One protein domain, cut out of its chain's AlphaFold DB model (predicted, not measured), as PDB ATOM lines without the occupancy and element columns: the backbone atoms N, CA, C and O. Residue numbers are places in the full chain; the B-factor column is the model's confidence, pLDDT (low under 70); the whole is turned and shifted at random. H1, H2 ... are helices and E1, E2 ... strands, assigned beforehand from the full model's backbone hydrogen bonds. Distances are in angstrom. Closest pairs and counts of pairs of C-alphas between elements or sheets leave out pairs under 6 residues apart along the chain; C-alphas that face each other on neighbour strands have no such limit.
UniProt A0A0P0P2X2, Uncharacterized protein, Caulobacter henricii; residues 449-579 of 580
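This is residues 449 to 579 of the 580 residues of an uncharacterized protein of Caulobacter henricii (UniProt A0A0P0P2X2). Two strongly twisted sheets lie face to face as a sandwich, the strands of the one crossing those of the other at 58 degrees, with the helix H1 at one end of the pair. A small hairpin, E7 and E8, sits beside the edge strand E5. The printed part has 131 residues, with nine named strands and one named helix in the order E1 E2 E3 E4 E5 E6 E7 E8 H1 E9, and its class is mostly strand. The sheets run E1 E2 E3 E6, E5 E4 E9 and E7 E8, each antiparallel. The whole is compact, with a radius of gyration of the C-alphas of 14.4 A, and elongated, spanning 46 by 25 by 23 A.

E1, residues 452 to 463, E2, residues 466 to 480, and E3, residues 483 to 494, form a meander, each strand the antiparallel neighbour of the one before. N 456 and O 473 are 2.9 A apart, and N 474 and O 489 are 2.9 A apart. E1 bends by 98 degrees at residue 460 and E2 by 90 degrees at residue 469. E4, residues 504 to 512, and E5, residues 515 to 523, are a hairpin of the other sheet, with N 508 and O 519 at 2.9 A. E6, residues 535 to 539, returns to the first sheet as an edge strand, with N 486 and O 537 at 2.9 A. The closest C-alphas of E5 and E6, Gly 523 and Met 535, are 5.9 A apart. E7, residues 546 to 548, and E8, residues 553 to 556, are a hairpin, with N 547 and O 555 at 2.9 A. The closest C-alphas of E5 and E7, Tyr 518 and Cys 546, are 5.2 A apart. H1, residues 559 to 568, is on the sheet E5 E4 E9 at a height over the sheet of 9.2 A, over E5 and E4; every O i to N i+4 pair in it is within hydrogen-bond range. E9, residues 570 to 577, is antiparallel to E4, with N 507 and O 575 at 2.8 A. The closest C-alphas of E1 and E9, Leu 456 and Gly 573, are 6.7 A apart.

E1 begins at C-alpha 452, (-37.032, -45.619, 4.436), and is 26.1 A long. E2 is 35.2 A, E3 35.7 A, E4 26.1 A and E5 26.8 A long. H1, 14.4 A, begins at C-alpha 559, (-42.017, -62.683, 11.035). E9, 21.1 A, ends at C-alpha 577, (-48.584, -42.606, 24.114).

The two C-alphas farthest apart, those of Asn 497 and Ala 560, are 45.8 A apart. The printed part has no cut. The link from E5 to E6, with 11 residues, is long. The mean pLDDT of the printed part is 84.9; residues 449, 481 to 482 and 579 are under 70.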
ATOM      1  N   GLY A 449     -35.564 -52.850   0.148       67.06
ATOM      2  CA  GLY A 449     -36.974 -52.978   0.524       67.06
ATOM      3  C   GLY A 449     -37.411 -52.217   1.780       67.06
ATOM      4  O   GLY A 449     -38.580 -52.258   2.106       67.06
ATOM      5  N   ASP A 450     -36.558 -51.503   2.510       78.94
ATOM      6  CA  ASP A 450     -37.005 -50.841   3.746       78.94
ATOM      7  C   ASP A 450     -38.058 -49.710   3.549       78.94
ATOM      8  O   ASP A 450     -38.153 -49.091   2.476       78.94
ATOM      9  N   PRO A 451     -38.864 -49.389   4.590       82.50
ATOM     10  CA  PRO A 451     -39.822 -48.280   4.549       82.50
ATOM     11  C   PRO A 451     -39.171 -46.903   4.340       82.50
ATOM     12  O   PRO A 451     -39.859 -45.973   3.885       82.50
ATOM     13  N   GLY A 452     -37.870 -46.793   4.627       83.81
ATOM     14  CA  GLY A 452     -37.032 -45.619   4.436       83.81
ATOM     15  C   GLY A 452     -37.148 -44.583   5.553       83.81
ATOM     16  O   GLY A 452     -37.622 -44.850   6.658       83.81
ATOM     17  N   GLU A 453     -36.719 -43.367   5.239       87.06
ATOM     18  CA  GLU A 453     -36.754 -42.211   6.133       87.06
ATOM     19  C   GLU A 453     -37.809 -41.188   5.691       87.06
ATOM     20  O   GLU A 453     -38.244 -41.168   4.534       87.06
ATOM     21  N   GLY A 454     -38.242 -40.332   6.611       84.88
ATOM     22  CA  GLY A 454     -39.190 -39.273   6.290       84.88
ATOM     23  C   GLY A 454     -39.628 -38.446   7.488       84.88
ATOM     24  O   GLY A 454     -39.157 -38.624   8.611       84.88
ATOM     25  N   ARG A 455     -40.555 -37.519   7.231       85.62
ATOM     26  CA  ARG A 455     -41.160 -36.670   8.257       85.62
ATOM     27  C   ARG A 455     -42.675 -36.709   8.164       85.62
ATOM     28  O   ARG A 455     -43.251 -36.496   7.100       85.62
ATOM     29  N   LEU A 456     -43.312 -36.923   9.308       84.94
ATOM     30  CA  LEU A 456     -44.754 -36.804   9.482       84.94
ATOM     31  C   LEU A 456     -45.056 -35.583  10.339       84.94
ATOM     32  O   LEU A 456     -44.317 -35.287  11.272       84.94
ATOM     33  N   SER A 457     -46.142 -34.880  10.038       84.81
ATOM     34  CA  SER A 457     -46.625 -33.759  10.843       84.81
ATOM     35  C   SER A 457     -48.137 -33.838  10.995       84.81
ATOM     36  O   SER A 457     -48.843 -34.164  10.035       84.81
ATOM     37  N   ARG A 458     -48.626 -33.543  12.201       82.69
ATOM     38  CA  ARG A 458     -50.047 -33.512  12.537       82.69
ATOM     39  C   ARG A 458     -50.360 -32.290  13.413       82.69
ATOM     40  O   ARG A 458     -49.674 -32.081  14.420       82.69
ATOM     41  N   PRO A 459     -51.380 -31.487  13.069       82.81
ATOM     42  CA  PRO A 459     -51.861 -30.423  13.944       82.81
ATOM     43  C   PRO A 459     -52.660 -31.002  15.125       82.81
ATOM     44  O   PRO A 459     -53.288 -32.049  14.988       82.81
ATOM     45  N   GLY A 460     -52.662 -30.307  16.265       76.44
ATOM     46  CA  GLY A 460     -53.570 -30.587  17.385       76.44
ATOM     47  C   GLY A 460     -53.396 -31.966  18.033       76.44
ATOM     48  O   GLY A 460     -54.257 -32.831  17.886       76.44
ATOM     49  N   VAL A 461     -52.304 -32.179  18.774       79.75
ATOM     50  CA  VAL A 461     -52.006 -33.464  19.439       79.75
ATOM     51  C   VAL A 461     -52.023 -33.303  20.957       79.75
ATOM     52  O   VAL A 461     -51.396 -32.397  21.494       79.75
ATOM     53  N   ALA A 462     -52.730 -34.185  21.662       80.62
ATOM     54  CA  ALA A 462     -52.638 -34.261  23.118       80.62
ATOM     55  C   ALA A 462     -51.372 -35.034  23.516       80.62
ATOM     56  O   ALA A 462     -51.140 -36.134  23.017       80.62
ATOM     57  N   ILE A 463     -50.560 -34.457  24.401       81.44
ATOM     58  CA  ILE A 463     -49.338 -35.058  24.950       81.44
ATOM     59  C   ILE A 463     -49.475 -35.055  26.471       81.44
ATOM     60  O   ILE A 463     -49.193 -34.055  27.135       81.44
ATOM     61  N   GLY A 464     -49.974 -36.149  27.044       81.00
ATOM     62  CA  GLY A 464     -50.376 -36.157  28.449       81.00
ATOM     63  C   GLY A 464     -51.461 -35.114  28.712       81.00
ATOM     64  O   GLY A 464     -52.548 -35.169  28.141       81.00
ATOM     65  N   ARG A 465     -51.149 -34.142  29.575       82.69
ATOM     66  CA  ARG A 465     -52.014 -32.983  29.865       82.69
ATOM     67  C   ARG A 465     -51.697 -31.757  29.001       82.69
ATOM     68  O   ARG A 465     -52.372 -30.741  29.133       82.69
ATOM     69  N   CYS A 466     -50.683 -31.836  28.143       84.56
ATOM     70  CA  CYS A 466     -50.274 -30.745  27.272       84.56
ATOM     71  C   CYS A 466     -51.051 -30.766  25.957       84.56
ATOM     72  O   CYS A 466     -51.167 -31.802  25.300       84.56
ATOM     73  N   GLN A 467     -51.541 -29.597  25.547       84.56
ATOM     74  CA  GLN A 467     -52.154 -29.401  24.238       84.56
ATOM     75  C   GLN A 467     -51.078 -28.919  23.257       84.56
ATOM     76  O   GLN A 467     -50.611 -27.781  23.349       84.56
ATOM     77  N   ALA A 468     -50.666 -29.777  22.323       84.44
ATOM     78  CA  ALA A 468     -49.745 -29.389  21.265       84.44
ATOM     79  C   ALA A 468     -50.519 -28.782  20.086       84.44
ATOM     80  O   ALA A 468     -51.446 -29.398  19.555       84.44
ATOM     81  N   SER A 469     -50.114 -27.593  19.638       83.06
ATOM     82  CA  SER A 469     -50.626 -26.974  18.412       83.06
ATOM     83  C   SER A 469     -50.175 -27.749  17.171       83.06
ATOM     84  O   SER A 469     -50.941 -27.904  16.220       83.06
ATOM     85  N   SER A 470     -48.960 -28.299  17.200       83.62
ATOM     86  CA  SER A 470     -48.434 -29.194  16.171       83.62
ATOM     87  C   SER A 470     -47.460 -30.212  16.758       83.62
ATOM     88  O   SER A 470     -46.758 -29.928  17.727       83.62
ATOM     89  N   ALA A 471     -47.405 -31.397  16.158       85.62
ATOM     90  CA  ALA A 471     -46.398 -32.409  16.443       85.62
ATOM     91  C   ALA A 471     -45.870 -32.982  15.128       85.62
ATOM     92  O   ALA A 471     -46.634 -33.241  14.199       85.62
ATOM     93  N   SER A 472     -44.564 -33.197  15.055       88.06
ATOM     94  CA  SER A 472     -43.904 -33.799  13.909       88.06
ATOM     95  C   SER A 472     -42.901 -34.852  14.340       88.06
ATOM     96  O   SER A 472     -42.182 -34.648  15.314       88.06
ATOM     97  N   VAL A 473     -42.838 -35.946  13.593       90.19
ATOM     98  CA  VAL A 473     -41.904 -37.046  13.818       90.19
ATOM     99  C   VAL A 473     -41.014 -37.183  12.596       90.19
ATOM    100  O   VAL A 473     -41.514 -37.426  11.497       90.19
ATOM    101  N   ASN A 474     -39.707 -37.031  12.791       89.44
ATOM    102  CA  ASN A 474     -38.708 -37.487  11.831       89.44
ATOM    103  C   ASN A 474     -38.444 -38.963  12.118       89.44
ATOM    104  O   ASN A 474     -38.240 -39.313  13.277       89.44
ATOM    105  N   TYR A 475     -38.464 -39.823  11.108       90.19
ATOM    106  CA  TYR A 475     -38.239 -41.255  11.282       90.19
ATOM    107  C   TYR A 475     -37.198 -41.784  10.294       90.19
ATOM    108  O   TYR A 475     -37.066 -41.260   9.189       90.19
ATOM    109  N   SER A 476     -36.515 -42.858  10.689       89.62
ATOM    110  CA  SER A 476     -35.678 -43.695   9.823       89.62
ATOM    111  C   SER A 476     -35.971 -45.159  10.116       89.62
ATOM    112  O   SER A 476     -35.954 -45.580  11.272       89.62
ATOM    113  N   MET A 477     -36.263 -45.935   9.081       88.88
ATOM    114  CA  MET A 477     -36.485 -47.371   9.170       88.88
ATOM    115  C   MET A 477     -35.489 -48.075   8.255       88.88
ATOM    116  O   MET A 477     -35.580 -47.939   7.040       88.88
ATOM    117  N   ASP A 478     -34.548 -48.816   8.842       85.25
ATOM    118  CA  ASP A 478     -33.432 -49.445   8.129       85.25
ATOM    119  C   ASP A 478     -33.255 -50.906   8.566       85.25
ATOM    120  O   ASP A 478     -33.487 -51.266   9.720       85.25
ATOM    121  N   SER A 479     -32.832 -51.776   7.653       79.25
ATOM    122  CA  SER A 479     -32.526 -53.172   7.984       79.25
ATOM    123  C   SER A 479     -31.141 -53.260   8.643       79.25
ATOM    124  O   SER A 479     -30.153 -52.792   8.077       79.25
ATOM    125  N   PHE A 480     -31.030 -53.877   9.825       71.56
ATOM    126  CA  PHE A 480     -29.754 -54.005  10.542       71.56
ATOM    127  C   PHE A 480     -29.604 -55.383  11.196       71.56
ATOM    128  O   PHE A 480     -30.452 -55.802  11.975       71.56
ATOM    129  N   MET A 481     -28.507 -56.090  10.888       68.25
ATOM    130  CA  MET A 481     -28.132 -57.390  11.484       68.25
ATOM    131  C   MET A 481     -29.255 -58.445  11.524       68.25
ATOM    132  O   MET A 481     -29.349 -59.225  12.465       68.25
ATOM    133  N   GLY A 482     -30.106 -58.490  10.496       68.94
ATOM    134  CA  GLY A 482     -31.186 -59.475  10.412       68.94
ATOM    135  C   GLY A 482     -32.466 -59.098  11.158       68.94
ATOM    136  O   GLY A 482     -33.387 -59.906  11.126       68.94
ATOM    137  N   GLY A 483     -32.556 -57.895  11.737       77.25
ATOM    138  CA  GLY A 483     -33.777 -57.291  12.285       77.25
ATOM    139  C   GLY A 483     -34.098 -55.929  11.654       77.25
ATOM    140  O   GLY A 483     -33.327 -55.397  10.845       77.25
ATOM    141  N   GLY A 484     -35.250 -55.366  12.022       85.25
ATOM    142  CA  GLY A 484     -35.674 -54.029  11.606       85.25
ATOM    143  C   GLY A 484     -35.244 -52.983  12.632       85.25
ATOM    144  O   GLY A 484     -35.644 -53.045  13.795       85.25
ATOM    145  N   LYS A 485     -34.425 -52.008  12.230       89.94
ATOM    146  CA  LYS A 485     -34.080 -50.852  13.061       89.94
ATOM    147  C   LYS A 485     -35.081 -49.737  12.794       89.94
ATOM    148  O   LYS A 485     -35.227 -49.282  11.664       89.94
ATOM    149  N   VAL A 486     -35.717 -49.256  13.854       92.00
ATOM    150  CA  VAL A 486     -36.656 -48.136  13.804       92.00
ATOM    151  C   VAL A 486     -36.108 -47.013  14.645       92.00
ATOM    152  O   VAL A 486     -35.874 -47.200  15.838       92.00
ATOM    153  N   ALA A 487     -35.918 -45.858  14.022       89.94
ATOM    154  CA  ALA A 487     -35.556 -44.628  14.688       89.94
ATOM    155  C   ALA A 487     -36.632 -43.556  14.497       89.94
ATOM    156  O   ALA A 487     -37.207 -43.439  13.414       89.94
ATOM    157  N   ALA A 488     -36.896 -42.774  15.541       89.50
ATOM    158  CA  ALA A 488     -37.833 -41.662  15.505       89.50
ATOM    159  C   ALA A 488     -37.397 -40.526  16.441       89.50
ATOM    160  O   ALA A 488     -36.974 -40.767  17.568       89.50
ATOM    161  N   ALA A 489     -37.563 -39.285  15.991       87.56
ATOM    162  CA  ALA A 489     -37.412 -38.079  16.793       87.56
ATOM    163  C   ALA A 489     -38.690 -37.246  16.716       87.56
ATOM    164  O   ALA A 489     -39.109 -36.808  15.642       87.56
ATOM    165  N   LEU A 490     -39.309 -37.024  17.875       86.81
ATOM    166  CA  LEU A 490     -40.505 -36.204  18.017       86.81
ATOM    167  C   LEU A 490     -40.119 -34.748  18.292       86.81
ATOM    168  O   LEU A 490     -39.282 -34.462  19.143       86.81
ATOM    169  N   ALA A 491     -40.777 -33.820  17.609       86.75
ATOM    170  CA  ALA A 491     -40.751 -32.391  17.894       86.75
ATOM    171  C   ALA A 491     -42.189 -31.881  17.949       86.75
ATOM    172  O   ALA A 491     -43.001 -32.239  17.096       86.75
ATOM    173  N   TRP A 492     -42.519 -31.041  18.922       88.31
ATOM    174  CA  TRP A 492     -43.878 -30.527  19.077       88.31
ATOM    175  C   TRP A 492     -43.878 -29.076  19.549       88.31
ATOM    176  O   TRP A 492     -42.934 -28.616  20.185       88.31
ATOM    177  N   GLN A 493     -44.935 -28.346  19.211       87.38
ATOM    178  CA  GLN A 493     -45.172 -26.968  19.635       87.38
ATOM    179  C   GLN A 493     -46.426 -26.914  20.502       87.38
ATOM    180  O   GLN A 493     -47.393 -27.624  20.240       87.38
ATOM    181  N   GLY A 494     -46.422 -26.062  21.518       85.62
ATOM    182  CA  GLY A 494     -47.519 -25.902  22.465       85.62
ATOM    183  C   GLY A 494     -47.119 -24.930  23.568       85.62
ATOM    184  O   GLY A 494     -46.194 -24.138  23.386       85.62
ATOM    185  N   ASP A 495     -47.802 -24.997  24.706       82.56
ATOM    186  CA  ASP A 495     -47.444 -24.190  25.872       82.56
ATOM    187  C   ASP A 495     -46.038 -24.559  26.378       82.56
ATOM    188  O   ASP A 495     -45.786 -25.691  26.794       82.56
ATOM    189  N   ALA A 496     -45.128 -23.580  26.350       74.75
ATOM    190  CA  ALA A 496     -43.742 -23.717  26.790       74.75
ATOM    191  C   ALA A 496     -43.606 -24.050  28.285       74.75
ATOM    192  O   ALA A 496     -42.590 -24.613  28.691       74.75
ATOM    193  N   ASN A 497     -44.625 -23.729  29.089       82.00
ATOM    194  CA  ASN A 497     -44.663 -24.038  30.517       82.00
ATOM    195  C   ASN A 497     -45.294 -25.403  30.810       82.00
ATOM    196  O   ASN A 497     -45.266 -25.855  31.956       82.00
ATOM    197  N   CYS A 498     -45.868 -26.066  29.803       82.62
ATOM    198  CA  CYS A 498     -46.463 -27.373  30.002       82.62
ATOM    199  C   CYS A 498     -45.383 -28.449  30.083       82.62
ATOM    200  O   CYS A 498     -44.542 -28.588  29.192       82.62
ATOM    201  N   GLN A 499     -45.417 -29.219  31.167       83.75
ATOM    202  CA  GLN A 499     -44.466 -30.288  31.412       83.75
ATOM    203  C   GLN A 499     -45.040 -31.610  30.875       83.75
ATOM    204  O   GLN A 499     -46.006 -32.123  31.451       83.75
ATOM    205  N   PRO A 500     -44.500 -32.151  29.765       82.12
ATOM    206  CA  PRO A 500     -44.963 -33.423  29.230       82.12
ATOM    207  C   PRO A 500     -44.567 -34.583  30.164       82.12
ATOM    208  O   PRO A 500     -43.664 -34.424  30.994       82.12
ATOM    209  N   PRO A 501     -45.211 -35.757  30.025       81.44
ATOM    210  CA  PRO A 501     -44.754 -36.993  30.659       81.44
ATOM    211  C   PRO A 501     -43.272 -37.273  30.359       81.44
ATOM    212  O   PRO A 501     -42.777 -36.921  29.287       81.44
ATOM    213  N   GLY A 502     -42.562 -37.876  31.317       73.06
ATOM    214  CA  GLY A 502     -41.122 -38.139  31.199       73.06
ATOM    215  C   GLY A 502     -40.781 -39.247  30.200       73.06
ATOM    216  O   GLY A 502     -39.720 -39.208  29.582       73.06
ATOM    217  N   ASP A 503     -41.685 -40.198  30.009       82.75
ATOM    218  CA  ASP A 503     -41.574 -41.310  29.079       82.75
ATOM    219  C   ASP A 503     -42.668 -41.239  28.009       82.75
ATOM    220  O   ASP A 503     -43.814 -40.845  28.241       82.75
ATOM    221  N   ALA A 504     -42.284 -41.605  26.794       84.44
ATOM    222  CA  ALA A 504     -43.155 -41.608  25.642       84.44
ATOM    223  C   ALA A 504     -42.854 -42.801  24.755       84.44
ATOM    224  O   ALA A 504     -41.702 -43.192  24.559       84.44
ATOM    225  N   THR A 505     -43.908 -43.312  24.144       88.19
ATOM    226  CA  THR A 505     -43.818 -44.310  23.095       88.19
ATOM    227  C   THR A 505     -44.404 -43.722  21.824       88.19
ATOM    228  O   THR A 505     -45.553 -43.278  21.794       88.19
ATOM    229  N   ILE A 506     -43.598 -43.715  20.770       89.62
ATOM    230  CA  ILE A 506     -43.998 -43.325  19.424       89.62
ATOM    231  C   ILE A 506     -44.355 -44.602  18.663       89.62
ATOM    232  O   ILE A 506     -43.553 -45.532  18.568       89.62
ATOM    233  N   TRP A 507     -45.555 -44.622  18.097       91.56
ATOM    234  CA  TRP A 507     -46.065 -45.704  17.266       91.56
ATOM    235  C   TRP A 507     -46.105 -45.239  15.818       91.56
ATOM    236  O   TRP A 507     -46.911 -44.383  15.466       91.56
ATOM    237  N   LEU A 508     -45.244 -45.789  14.967       93.38
ATOM    238  CA  LEU A 508     -45.208 -45.486  13.538       93.38
ATOM    239  C   LEU A 508     -46.082 -46.475  12.772       93.38
ATOM    240  O   LEU A 508     -45.815 -47.676  12.780       93.38
ATOM    241  N   ARG A 509     -47.108 -45.974  12.083       93.56
ATOM    242  CA  ARG A 509     -48.020 -46.794  11.283       93.56
ATOM    243  C   ARG A 509     -47.414 -47.082   9.920       93.56
ATOM    244  O   ARG A 509     -47.279 -46.166   9.109       93.56
ATOM    245  N   VAL A 510     -47.133 -48.346   9.632       94.12
ATOM    246  CA  VAL A 510     -46.696 -48.814   8.312       94.12
ATOM    247  C   VAL A 510     -47.857 -49.513   7.619       94.12
ATOM    248  O   VAL A 510     -48.539 -50.328   8.234       94.12
ATOM    249  N   GLN A 511     -48.111 -49.170   6.357       91.69
ATOM    250  CA  GLN A 511     -49.244 -49.686   5.589       91.69
ATOM    251  C   GLN A 511     -48.833 -50.086   4.167       91.69
ATOM    252  O   GLN A 511     -48.133 -49.333   3.488       91.69
ATOM    253  N   ASP A 512     -49.332 -51.239   3.722       89.19
ATOM    254  CA  ASP A 512     -49.315 -51.728   2.341       89.19
ATOM    255  C   ASP A 512     -50.738 -52.172   1.953       89.19
ATOM    256  O   ASP A 512     -51.269 -53.160   2.464       89.19
ATOM    257  N   GLY A 513     -51.410 -51.392   1.101       88.31
ATOM    258  CA  GLY A 513     -52.821 -51.613   0.775       88.31
ATOM    259  C   GLY A 513     -53.712 -51.609   2.024       88.31
ATOM    260  O   GLY A 513     -53.826 -50.596   2.716       88.31
ATOM    261  N   THR A 514     -54.366 -52.734   2.315       85.56
ATOM    262  CA  THR A 514     -55.207 -52.915   3.513       85.56
ATOM    263  C   THR A 514     -54.443 -53.462   4.717       85.56
ATOM    264  O   THR A 514     -54.958 -53.395   5.831       85.56
ATOM    265  N   ALA A 515     -53.241 -54.006   4.518       85.19
ATOM    266  CA  ALA A 515     -52.406 -54.504   5.600       85.19
ATOM    267  C   ALA A 515     -51.694 -53.330   6.280       85.19
ATOM    268  O   ALA A 515     -51.113 -52.474   5.613       85.19
ATOM    269  N   TYR A 516     -51.742 -53.273   7.608       92.75
ATOM    270  CA  TYR A 516     -51.011 -52.273   8.375       92.75
ATOM    271  C   TYR A 516     -50.595 -52.812   9.740       92.75
ATOM    272  O   TYR A 516     -51.216 -53.728  10.277       92.75
ATOM    273  N   GLY A 517     -49.568 -52.195  10.308       93.62
ATOM    274  CA  GLY A 517     -49.072 -52.481  11.645       93.62
ATOM    275  C   GLY A 517     -48.319 -51.285  12.209       93.62
ATOM    276  O   GLY A 517     -47.987 -50.346  11.480       93.62
ATOM    277  N   TYR A 518     -48.077 -51.306  13.513       95.12
ATOM    278  CA  TYR A 518     -47.387 -50.233  14.212       95.12
ATOM    279  C   TYR A 518     -46.034 -50.704  14.716       95.12
ATOM    280  O   TYR A 518     -45.939 -51.718  15.408       95.12
ATOM    281  N   ALA A 519     -45.004 -49.940  14.372       93.94
ATOM    282  CA  ALA A 519     -43.665 -50.100  14.905       93.94
ATOM    283  C   ALA A 519     -43.469 -49.181  16.110       93.94
ATOM    284  O   ALA A 519     -43.813 -47.997  16.063       93.94
ATOM    285  N   ARG A 520     -42.898 -49.729  17.180       91.56
ATOM    286  CA  ARG A 520     -42.723 -49.044  18.463       91.56
ATOM    287  C   ARG A 520     -41.337 -48.414  18.592       91.56
ATOM    288  O   ARG A 520     -40.334 -49.071  18.316       91.56
ATOM    289  N   VAL A 521     -41.274 -47.193  19.111       90.50
ATOM    290  CA  VAL A 521     -40.031 -46.556  19.560       90.50
ATOM    291  C   VAL A 521     -40.269 -45.891  20.912       90.50
ATOM    292  O   VAL A 521     -41.153 -45.051  21.034       90.50
ATOM    293  N   ASP A 522     -39.487 -46.265  21.923       85.50
ATOM    294  CA  ASP A 522     -39.572 -45.674  23.260       85.50
ATOM    295  C   ASP A 522     -38.508 -44.595  23.458       85.50
ATOM    296  O   ASP A 522     -37.373 -44.736  22.996       85.50
ATOM    297  N   GLY A 523     -38.852 -43.548  24.204       77.75
ATOM    298  CA  GLY A 523     -37.888 -42.551  24.650       77.75
ATOM    299  C   GLY A 523     -38.510 -41.423  25.464       77.75
ATOM    300  O   GLY A 523     -39.565 -41.576  26.069       77.75
ATOM    301  N   VAL A 524     -37.813 -40.290  25.518       79.44
ATOM    302  CA  VAL A 524     -38.157 -39.146  26.375       79.44
ATOM    303  C   VAL A 524     -38.750 -38.011  25.544       79.44
ATOM    304  O   VAL A 524     -38.177 -37.603  24.533       79.44
ATOM    305  N   LEU A 525     -39.884 -37.463  25.988       81.69
ATOM    306  CA  LEU A 525     -40.511 -36.302  25.355       81.69
ATOM    307  C   LEU A 525     -39.659 -35.035  25.560       81.69
ATOM    308  O   LEU A 525     -39.343 -34.683  26.700       81.69
ATOM    309  N   PRO A 526     -39.312 -34.294  24.490       81.88
ATOM    310  CA  PRO A 526     -38.675 -32.991  24.638       81.88
ATOM    311  C   PRO A 526     -39.666 -31.958  25.192       81.88
ATOM    312  O   PRO A 526     -40.885 -32.131  25.116       81.88
ATOM    313  N   ARG A 527     -39.144 -30.830  25.686       82.56
ATOM    314  CA  ARG A 527     -39.967 -29.647  25.991       82.56
ATOM    315  C   ARG A 527     -40.619 -29.095  24.718       82.56
ATOM    316  O   ARG A 527     -40.087 -29.276  23.623       82.56
ATOM    317  N   ALA A 528     -41.728 -28.372  24.870       82.81
ATOM    318  CA  ALA A 528     -42.371 -27.691  23.750       82.81
ATOM    319  C   ALA A 528     -41.370 -26.780  23.013       82.81
ATOM    320  O   ALA A 528     -40.608 -26.041  23.636       82.81
ATOM    321  N   GLY A 529     -41.364 -26.847  21.683       75.25
ATOM    322  CA  GLY A 529     -40.450 -26.099  20.817       75.25
ATOM    323  C   GLY A 529     -39.055 -26.717  20.659       75.25
ATOM    324  O   GLY A 529     -38.309 -26.272  19.791       75.25
ATOM    325  N   ALA A 530     -38.706 -27.748  21.435       75.06
ATOM    326  CA  ALA A 530     -37.463 -28.493  21.271       75.06
ATOM    327  C   ALA A 530     -37.661 -29.744  20.395       75.06
ATOM    328  O   ALA A 530     -38.757 -30.298  20.280       75.06
ATOM    329  N   VAL A 531     -36.569 -30.191  19.776       72.25
ATOM    330  CA  VAL A 531     -36.508 -31.455  19.035       72.25
ATOM    331  C   VAL A 531     -35.978 -32.529  19.979       72.25
ATOM    332  O   VAL A 531     -34.973 -32.312  20.658       72.25
ATOM    333  N   GLY A 532     -36.675 -33.661  20.061       70.19
ATOM    334  CA  GLY A 532     -36.241 -34.814  20.843       70.19
ATOM    335  C   GLY A 532     -34.993 -35.460  20.249       70.19
ATOM    336  O   GLY A 532     -34.704 -35.305  19.065       70.19
ATOM    337  N   SER A 533     -34.250 -36.191  21.074       70.25
ATOM    338  CA  SER A 533     -33.154 -37.037  20.600       70.25
ATOM    339  C   SER A 533     -33.678 -38.147  19.690       70.25
ATOM    340  O   SER A 533     -34.778 -38.648  19.925       70.25
ATOM    341  N   ASP A 534     -32.871 -38.573  18.718       71.88
ATOM    342  CA  ASP A 534     -33.168 -39.751  17.904       71.88
ATOM    343  C   ASP A 534     -33.276 -40.986  18.802       71.88
ATOM    344  O   ASP A 534     -32.304 -41.442  19.407       71.88
ATOM    345  N   MET A 535     -34.485 -41.519  18.905       75.44
ATOM    346  CA  MET A 535     -34.781 -42.730  19.658       75.44
ATOM    347  C   MET A 535     -34.681 -43.892  18.687       75.44
ATOM    348  O   MET A 535     -35.319 -43.828  17.643       75.44
ATOM    349  N   ALA A 536     -33.909 -44.936  18.985       83.12
ATOM    350  CA  ALA A 536     -33.779 -46.091  18.099       83.12
ATOM    351  C   ALA A 536     -34.008 -47.407  18.843       83.12
ATOM    352  O   ALA A 536     -33.416 -47.644  19.894       83.12
ATOM    353  N   ARG A 537     -34.822 -48.288  18.257       84.06
ATOM    354  CA  ARG A 537     -35.037 -49.665  18.712       84.06
ATOM    355  C   ARG A 537     -34.776 -50.621  17.553       84.06
ATOM    356  O   ARG A 537     -35.205 -50.376  16.427       84.06
ATOM    357  N   ILE A 538     -34.051 -51.698  17.831       85.69
ATOM    358  CA  ILE A 538     -33.945 -52.844  16.925       85.69
ATOM    359  C   ILE A 538     -35.024 -53.831  17.357       85.69
ATOM    360  O   ILE A 538     -35.142 -54.115  18.549       85.69
ATOM    361  N   HIS A 539     -35.811 -54.311  16.402       85.19
ATOM    362  CA  HIS A 539     -36.860 -55.297  16.634       85.19
ATOM    363  C   HIS A 539     -36.535 -56.590  15.902       85.19
ATOM    364  O   HIS A 539     -36.064 -56.568  14.756       85.19
ATOM    365  N   ASP A 540     -36.858 -57.703  16.551       89.06
ATOM    366  CA  ASP A 540     -37.031 -58.976  15.864       89.06
ATOM    367  C   ASP A 540     -38.300 -58.921  15.001       89.06
ATOM    368  O   ASP A 540     -39.220 -58.135  15.245       89.06
ATOM    369  N   TRP A 541     -38.346 -59.715  13.929       88.69
ATOM    370  CA  TRP A 541     -39.402 -59.586  12.917       88.69
ATOM    371  C   TRP A 541     -40.804 -59.928  13.430       88.69
ATOM    372  O   TRP A 541     -41.770 -59.389  12.909       88.69
ATOM    373  N   ASP A 542     -40.925 -60.795  14.428       90.50
ATOM    374  CA  ASP A 542     -42.185 -61.171  15.080       90.50
ATOM    375  C   ASP A 542     -42.668 -60.157  16.135       90.50
ATOM    376  O   ASP A 542     -43.829 -60.186  16.535       90.50
ATOM    377  N   GLU A 543     -41.822 -59.208  16.536       88.81
ATOM    378  CA  GLU A 543     -42.197 -58.066  17.387       88.81
ATOM    379  C   GLU A 543     -42.284 -56.741  16.612       88.81
ATOM    380  O   GLU A 543     -42.693 -55.712  17.153       88.81
ATOM    381  N   MET A 544     -41.880 -56.754  15.341       92.12
ATOM    382  CA  MET A 544     -41.666 -55.559  14.526       92.12
ATOM    383  C   MET A 544     -42.941 -54.735  14.316       92.12
ATOM    384  O   MET A 544     -42.918 -53.504  14.386       92.12
ATOM    385  N   PHE A 545     -44.050 -55.416  14.027       94.75
ATOM    386  CA  PHE A 545     -45.327 -54.784  13.727       94.75
ATOM    387  C   PHE A 545     -46.434 -55.403  14.555       94.75
ATOM    388  O   PHE A 545     -46.771 -56.575  14.385       94.75
ATOM    389  N   CYS A 546     -47.043 -54.586  15.409       93.75
ATOM    390  CA  CYS A 546     -48.173 -55.001  16.222       93.75
ATOM    391  C   CYS A 546     -49.416 -54.181  15.899       93.75
ATOM    392  O   CYS A 546     -49.346 -53.041  15.430       93.75
ATOM    393  N   SER A 547     -50.580 -54.780  16.136       89.19
ATOM    394  CA  SER A 547     -51.826 -54.019  16.190       89.19
ATOM    395  C   SER A 547     -51.752 -52.976  17.308       89.19
ATOM    396  O   SER A 547     -51.029 -53.150  18.287       89.19
ATOM    397  N   PHE A 548     -52.481 -51.876  17.163       87.38
ATOM    398  CA  PHE A 548     -52.508 -50.805  18.152       87.38
ATOM    399  C   PHE A 548     -53.917 -50.234  18.236       87.38
ATOM    400  O   PHE A 548     -54.528 -49.945  17.208       87.38
ATOM    401  N   ASN A 549     -54.445 -50.115  19.453       81.12
ATOM    402  CA  ASN A 549     -55.817 -49.659  19.699       81.12
ATOM    403  C   ASN A 549     -55.904 -48.194  20.175       81.12
ATOM    404  O   ASN A 549     -56.963 -47.774  20.638       81.12
ATOM    405  N   GLY A 550     -54.801 -47.444  20.104       77.25
ATOM    406  CA  GLY A 550     -54.692 -46.063  20.582       77.25
ATOM    407  C   GLY A 550     -54.013 -45.927  21.947       77.25
ATOM    408  O   GLY A 550     -53.355 -44.923  22.198       77.25
ATOM    409  N   ASN A 551     -54.098 -46.952  22.805       75.50
ATOM    410  CA  ASN A 551     -53.501 -46.921  24.148       75.50
ATOM    411  C   ASN A 551     -52.513 -48.060  24.405       75.50
ATOM    412  O   ASN A 551     -51.639 -47.936  25.262       75.50
ATOM    413  N   SER A 552     -52.659 -49.199  23.733       77.06
ATOM    414  CA  SER A 552     -51.824 -50.374  23.979       77.06
ATOM    415  C   SER A 552     -51.584 -51.175  22.700       77.06
ATOM    416  O   SER A 552     -52.472 -51.248  21.839       77.06
ATOM    417  N   PRO A 553     -50.398 -51.794  22.568       81.50
ATOM    418  CA  PRO A 553     -50.166 -52.769  21.517       81.50
ATOM    419  C   PRO A 553     -51.072 -53.984  21.724       81.50
ATOM    420  O   PRO A 553     -51.292 -54.435  22.848       81.50
ATOM    421  N   GLY A 554     -51.602 -54.503  20.626       86.25
ATOM    422  CA  GLY A 554     -52.272 -55.791  20.569       86.25
ATOM    423  C   GLY A 554     -51.330 -56.878  20.054       86.25
ATOM    424  O   GLY A 554     -50.119 -56.831  20.257       86.25
ATOM    425  N   GLN A 555     -51.898 -57.864  19.364       90.88
ATOM    426  CA  GLN A 555     -51.141 -58.972  18.781       90.88
ATOM    427  C   GLN A 555     -50.162 -58.484  17.709       90.88
ATOM    428  O   GLN A 555     -50.513 -57.621  16.890       90.88
ATOM    429  N   CYS A 556     -48.958 -59.057  17.735       93.31
ATOM    430  CA  CYS A 556     -47.903 -58.817  16.759       93.31
ATOM    431  C   CYS A 556     -48.009 -59.790  15.583       93.31
ATOM    432  O   CYS A 556     -48.541 -60.896  15.710       93.31
ATOM    433  N   MET A 557     -47.578 -59.330  14.412       93.06
ATOM    434  CA  MET A 557     -47.572 -60.121  13.184       93.06
ATOM    435  C   MET A 557     -46.479 -61.187  13.248       93.06
ATOM    436  O   MET A 557     -45.452 -60.996  13.891       93.06
ATOM    437  N   ASP A 558     -46.661 -62.291  12.528       93.69
ATOM    438  CA  ASP A 558     -45.575 -63.246  12.340       93.69
ATOM    439  C   ASP A 558     -44.427 -62.630  11.515       93.69
ATOM    440  O   ASP A 558     -44.614 -61.700  10.721       93.69
ATOM    441  N   ALA A 559     -43.228 -63.195  11.665       89.94
ATOM    442  CA  ALA A 559     -42.017 -62.683  11.035       89.94
ATOM    443  C   ALA A 559     -42.078 -62.602   9.495       89.94
ATOM    444  O   ALA A 559     -41.411 -61.749   8.906       89.94
ATOM    445  N   ALA A 560     -42.833 -63.477   8.818       86.69
ATOM    446  CA  ALA A 560     -42.928 -63.458   7.357       86.69
ATOM    447  C   ALA A 560     -43.822 -62.306   6.888       86.69
ATOM    448  O   ALA A 560     -43.412 -61.511   6.036       86.69
ATOM    449  N   SER A 561     -44.995 -62.160   7.506       89.50
ATOM    450  CA  SER A 561     -45.914 -61.051   7.236       89.50
ATOM    451  C   SER A 561     -45.279 -59.697   7.571       89.50
ATOM    452  O   SER A 561     -45.421 -58.736   6.811       89.50
ATOM    453  N   ALA A 562     -44.510 -59.622   8.662       91.56
ATOM    454  CA  ALA A 562     -43.793 -58.411   9.042       91.56
ATOM    455  C   ALA A 562     -42.719 -58.012   8.017       91.56
ATOM    456  O   ALA A 562     -42.636 -56.843   7.649       91.56
ATOM    457  N   LYS A 563     -41.942 -58.968   7.489       89.31
ATOM    458  CA  LYS A 563     -40.960 -58.707   6.418       89.31
ATOM    459  C   LYS A 563     -41.612 -58.251   5.119       89.31
ATOM    460  O   LYS A 563     -41.055 -57.399   4.429       89.31
ATOM    461  N   GLN A 564     -42.783 -58.787   4.783       87.81
ATOM    462  CA  GLN A 564     -43.526 -58.353   3.602       87.81
ATOM    463  C   GLN A 564     -44.030 -56.913   3.764       87.81
ATOM    464  O   GLN A 564     -43.832 -56.091   2.868       87.81
ATOM    465  N   LEU A 565     -44.613 -56.587   4.924       88.88
ATOM    466  CA  LEU A 565     -45.051 -55.227   5.237       88.88
ATOM    467  C   LEU A 565     -43.870 -54.252   5.336       88.88
ATOM    468  O   LEU A 565     -43.994 -53.112   4.906       88.88
ATOM    469  N   TRP A 566     -42.716 -54.691   5.839       90.19
ATOM    470  CA  TRP A 566     -41.478 -53.909   5.827       90.19
ATOM    471  C   TRP A 566     -41.031 -53.597   4.399       90.19
ATOM    472  O   TRP A 566     -40.760 -52.443   4.092       90.19
ATOM    473  N   THR A 567     -41.034 -54.616   3.531       85.81
ATOM    474  CA  THR A 567     -40.559 -54.525   2.140       85.81
ATOM    475  C   THR A 567     -41.405 -53.588   1.269       85.81
ATOM    476  O   THR A 567     -40.899 -52.833   0.439       85.81
ATOM    477  N   ASN A 568     -42.729 -53.668   1.418       84.94
ATOM    478  CA  ASN A 568     -43.671 -52.999   0.515       84.94
ATOM    479  C   ASN A 568     -44.361 -51.789   1.150       84.94
ATOM    480  O   ASN A 568     -44.898 -50.924   0.450       84.94
ATOM    481  N   GLY A 569     -44.363 -51.730   2.479       85.56
ATOM    482  CA  GLY A 569     -45.121 -50.758   3.239       85.56
ATOM    483  C   GLY A 569     -44.523 -49.360   3.228       85.56
ATOM    484  O   GLY A 569     -43.354 -49.101   2.917       85.56
ATOM    485  N   ARG A 570     -45.378 -48.409   3.590       88.62
ATOM    486  CA  ARG A 570     -45.026 -47.000   3.760       88.62
ATOM    487  C   ARG A 570     -45.438 -46.539   5.136       88.62
ATOM    488  O   ARG A 570     -46.510 -46.912   5.612       88.62
ATOM    489  N   VAL A 571     -44.624 -45.689   5.748       91.00
ATOM    490  CA  VAL A 571     -45.038 -45.003   6.967       91.00
ATOM    491  C   VAL A 571     -46.125 -43.993   6.592       91.00
ATOM    492  O   VAL A 571     -45.907 -43.112   5.762       91.00
ATOM    493  N   THR A 572     -47.318 -44.165   7.150       89.56
ATOM    494  CA  THR A 572     -48.519 -43.386   6.803       89.56
ATOM    495  C   THR A 572     -49.008 -42.498   7.931       89.56
ATOM    496  O   THR A 572     -49.814 -41.611   7.681       89.56
ATOM    497  N   GLY A 573     -48.543 -42.715   9.159       88.75
ATOM    498  CA  GLY A 573     -48.982 -41.946  10.313       88.75
ATOM    499  C   GLY A 573     -48.190 -42.282  11.564       88.75
ATOM    500  O   GLY A 573     -47.368 -43.201  11.563       88.75
ATOM    501  N   PHE A 574     -48.440 -41.521  12.624       90.62
ATOM    502  CA  PHE A 574     -47.860 -41.781  13.931       90.62
ATOM    503  C   PHE A 574     -48.859 -41.505  15.052       90.62
ATOM    504  O   PHE A 574     -49.716 -40.623  14.940       90.62
ATOM    505  N   GLU A 575     -48.700 -42.236  16.148       87.50
ATOM    506  CA  GLU A 575     -49.380 -42.000  17.417       87.50
ATOM    507  C   GLU A 575     -48.347 -41.881  18.538       87.50
ATOM    508  O   GLU A 575     -47.228 -42.383  18.424       87.50
ATOM    509  N   VAL A 576     -48.695 -41.159  19.601       86.38
ATOM    510  CA  VAL A 576     -47.819 -40.954  20.757       86.38
ATOM    511  C   VAL A 576     -48.608 -41.317  22.001       86.38
ATOM    512  O   VAL A 576     -49.674 -40.750  22.235       86.38
ATOM    513  N   THR A 577     -48.072 -42.240  22.789       86.25
ATOM    514  CA  THR A 577     -48.584 -42.606  24.114       86.25
ATOM    515  C   THR A 577     -47.528 -42.355  25.175       86.25
ATOM    516  O   THR A 577     -46.361 -42.140  24.860       86.25
ATOM    517  N   TRP A 578     -47.930 -42.383  26.436       82.62
ATOM    518  CA  TRP A 578     -47.071 -42.143  27.592       82.62
ATOM    519  C   TRP A 578     -47.411 -43.146  28.694       82.62
ATOM    520  O   TRP A 578     -48.558 -43.600  28.778       82.62
ATOM    521  N   GLY A 579     -46.417 -43.508  29.506       69.06
ATOM    522  CA  GLY A 579     -46.622 -44.321  30.698       69.06
ATOM    523  C   GLY A 579     -47.442 -43.556  31.733       69.06
ATOM    524  O   GLY A 579     -47.337 -42.333  31.859       69.06
TER     525      GLY A 579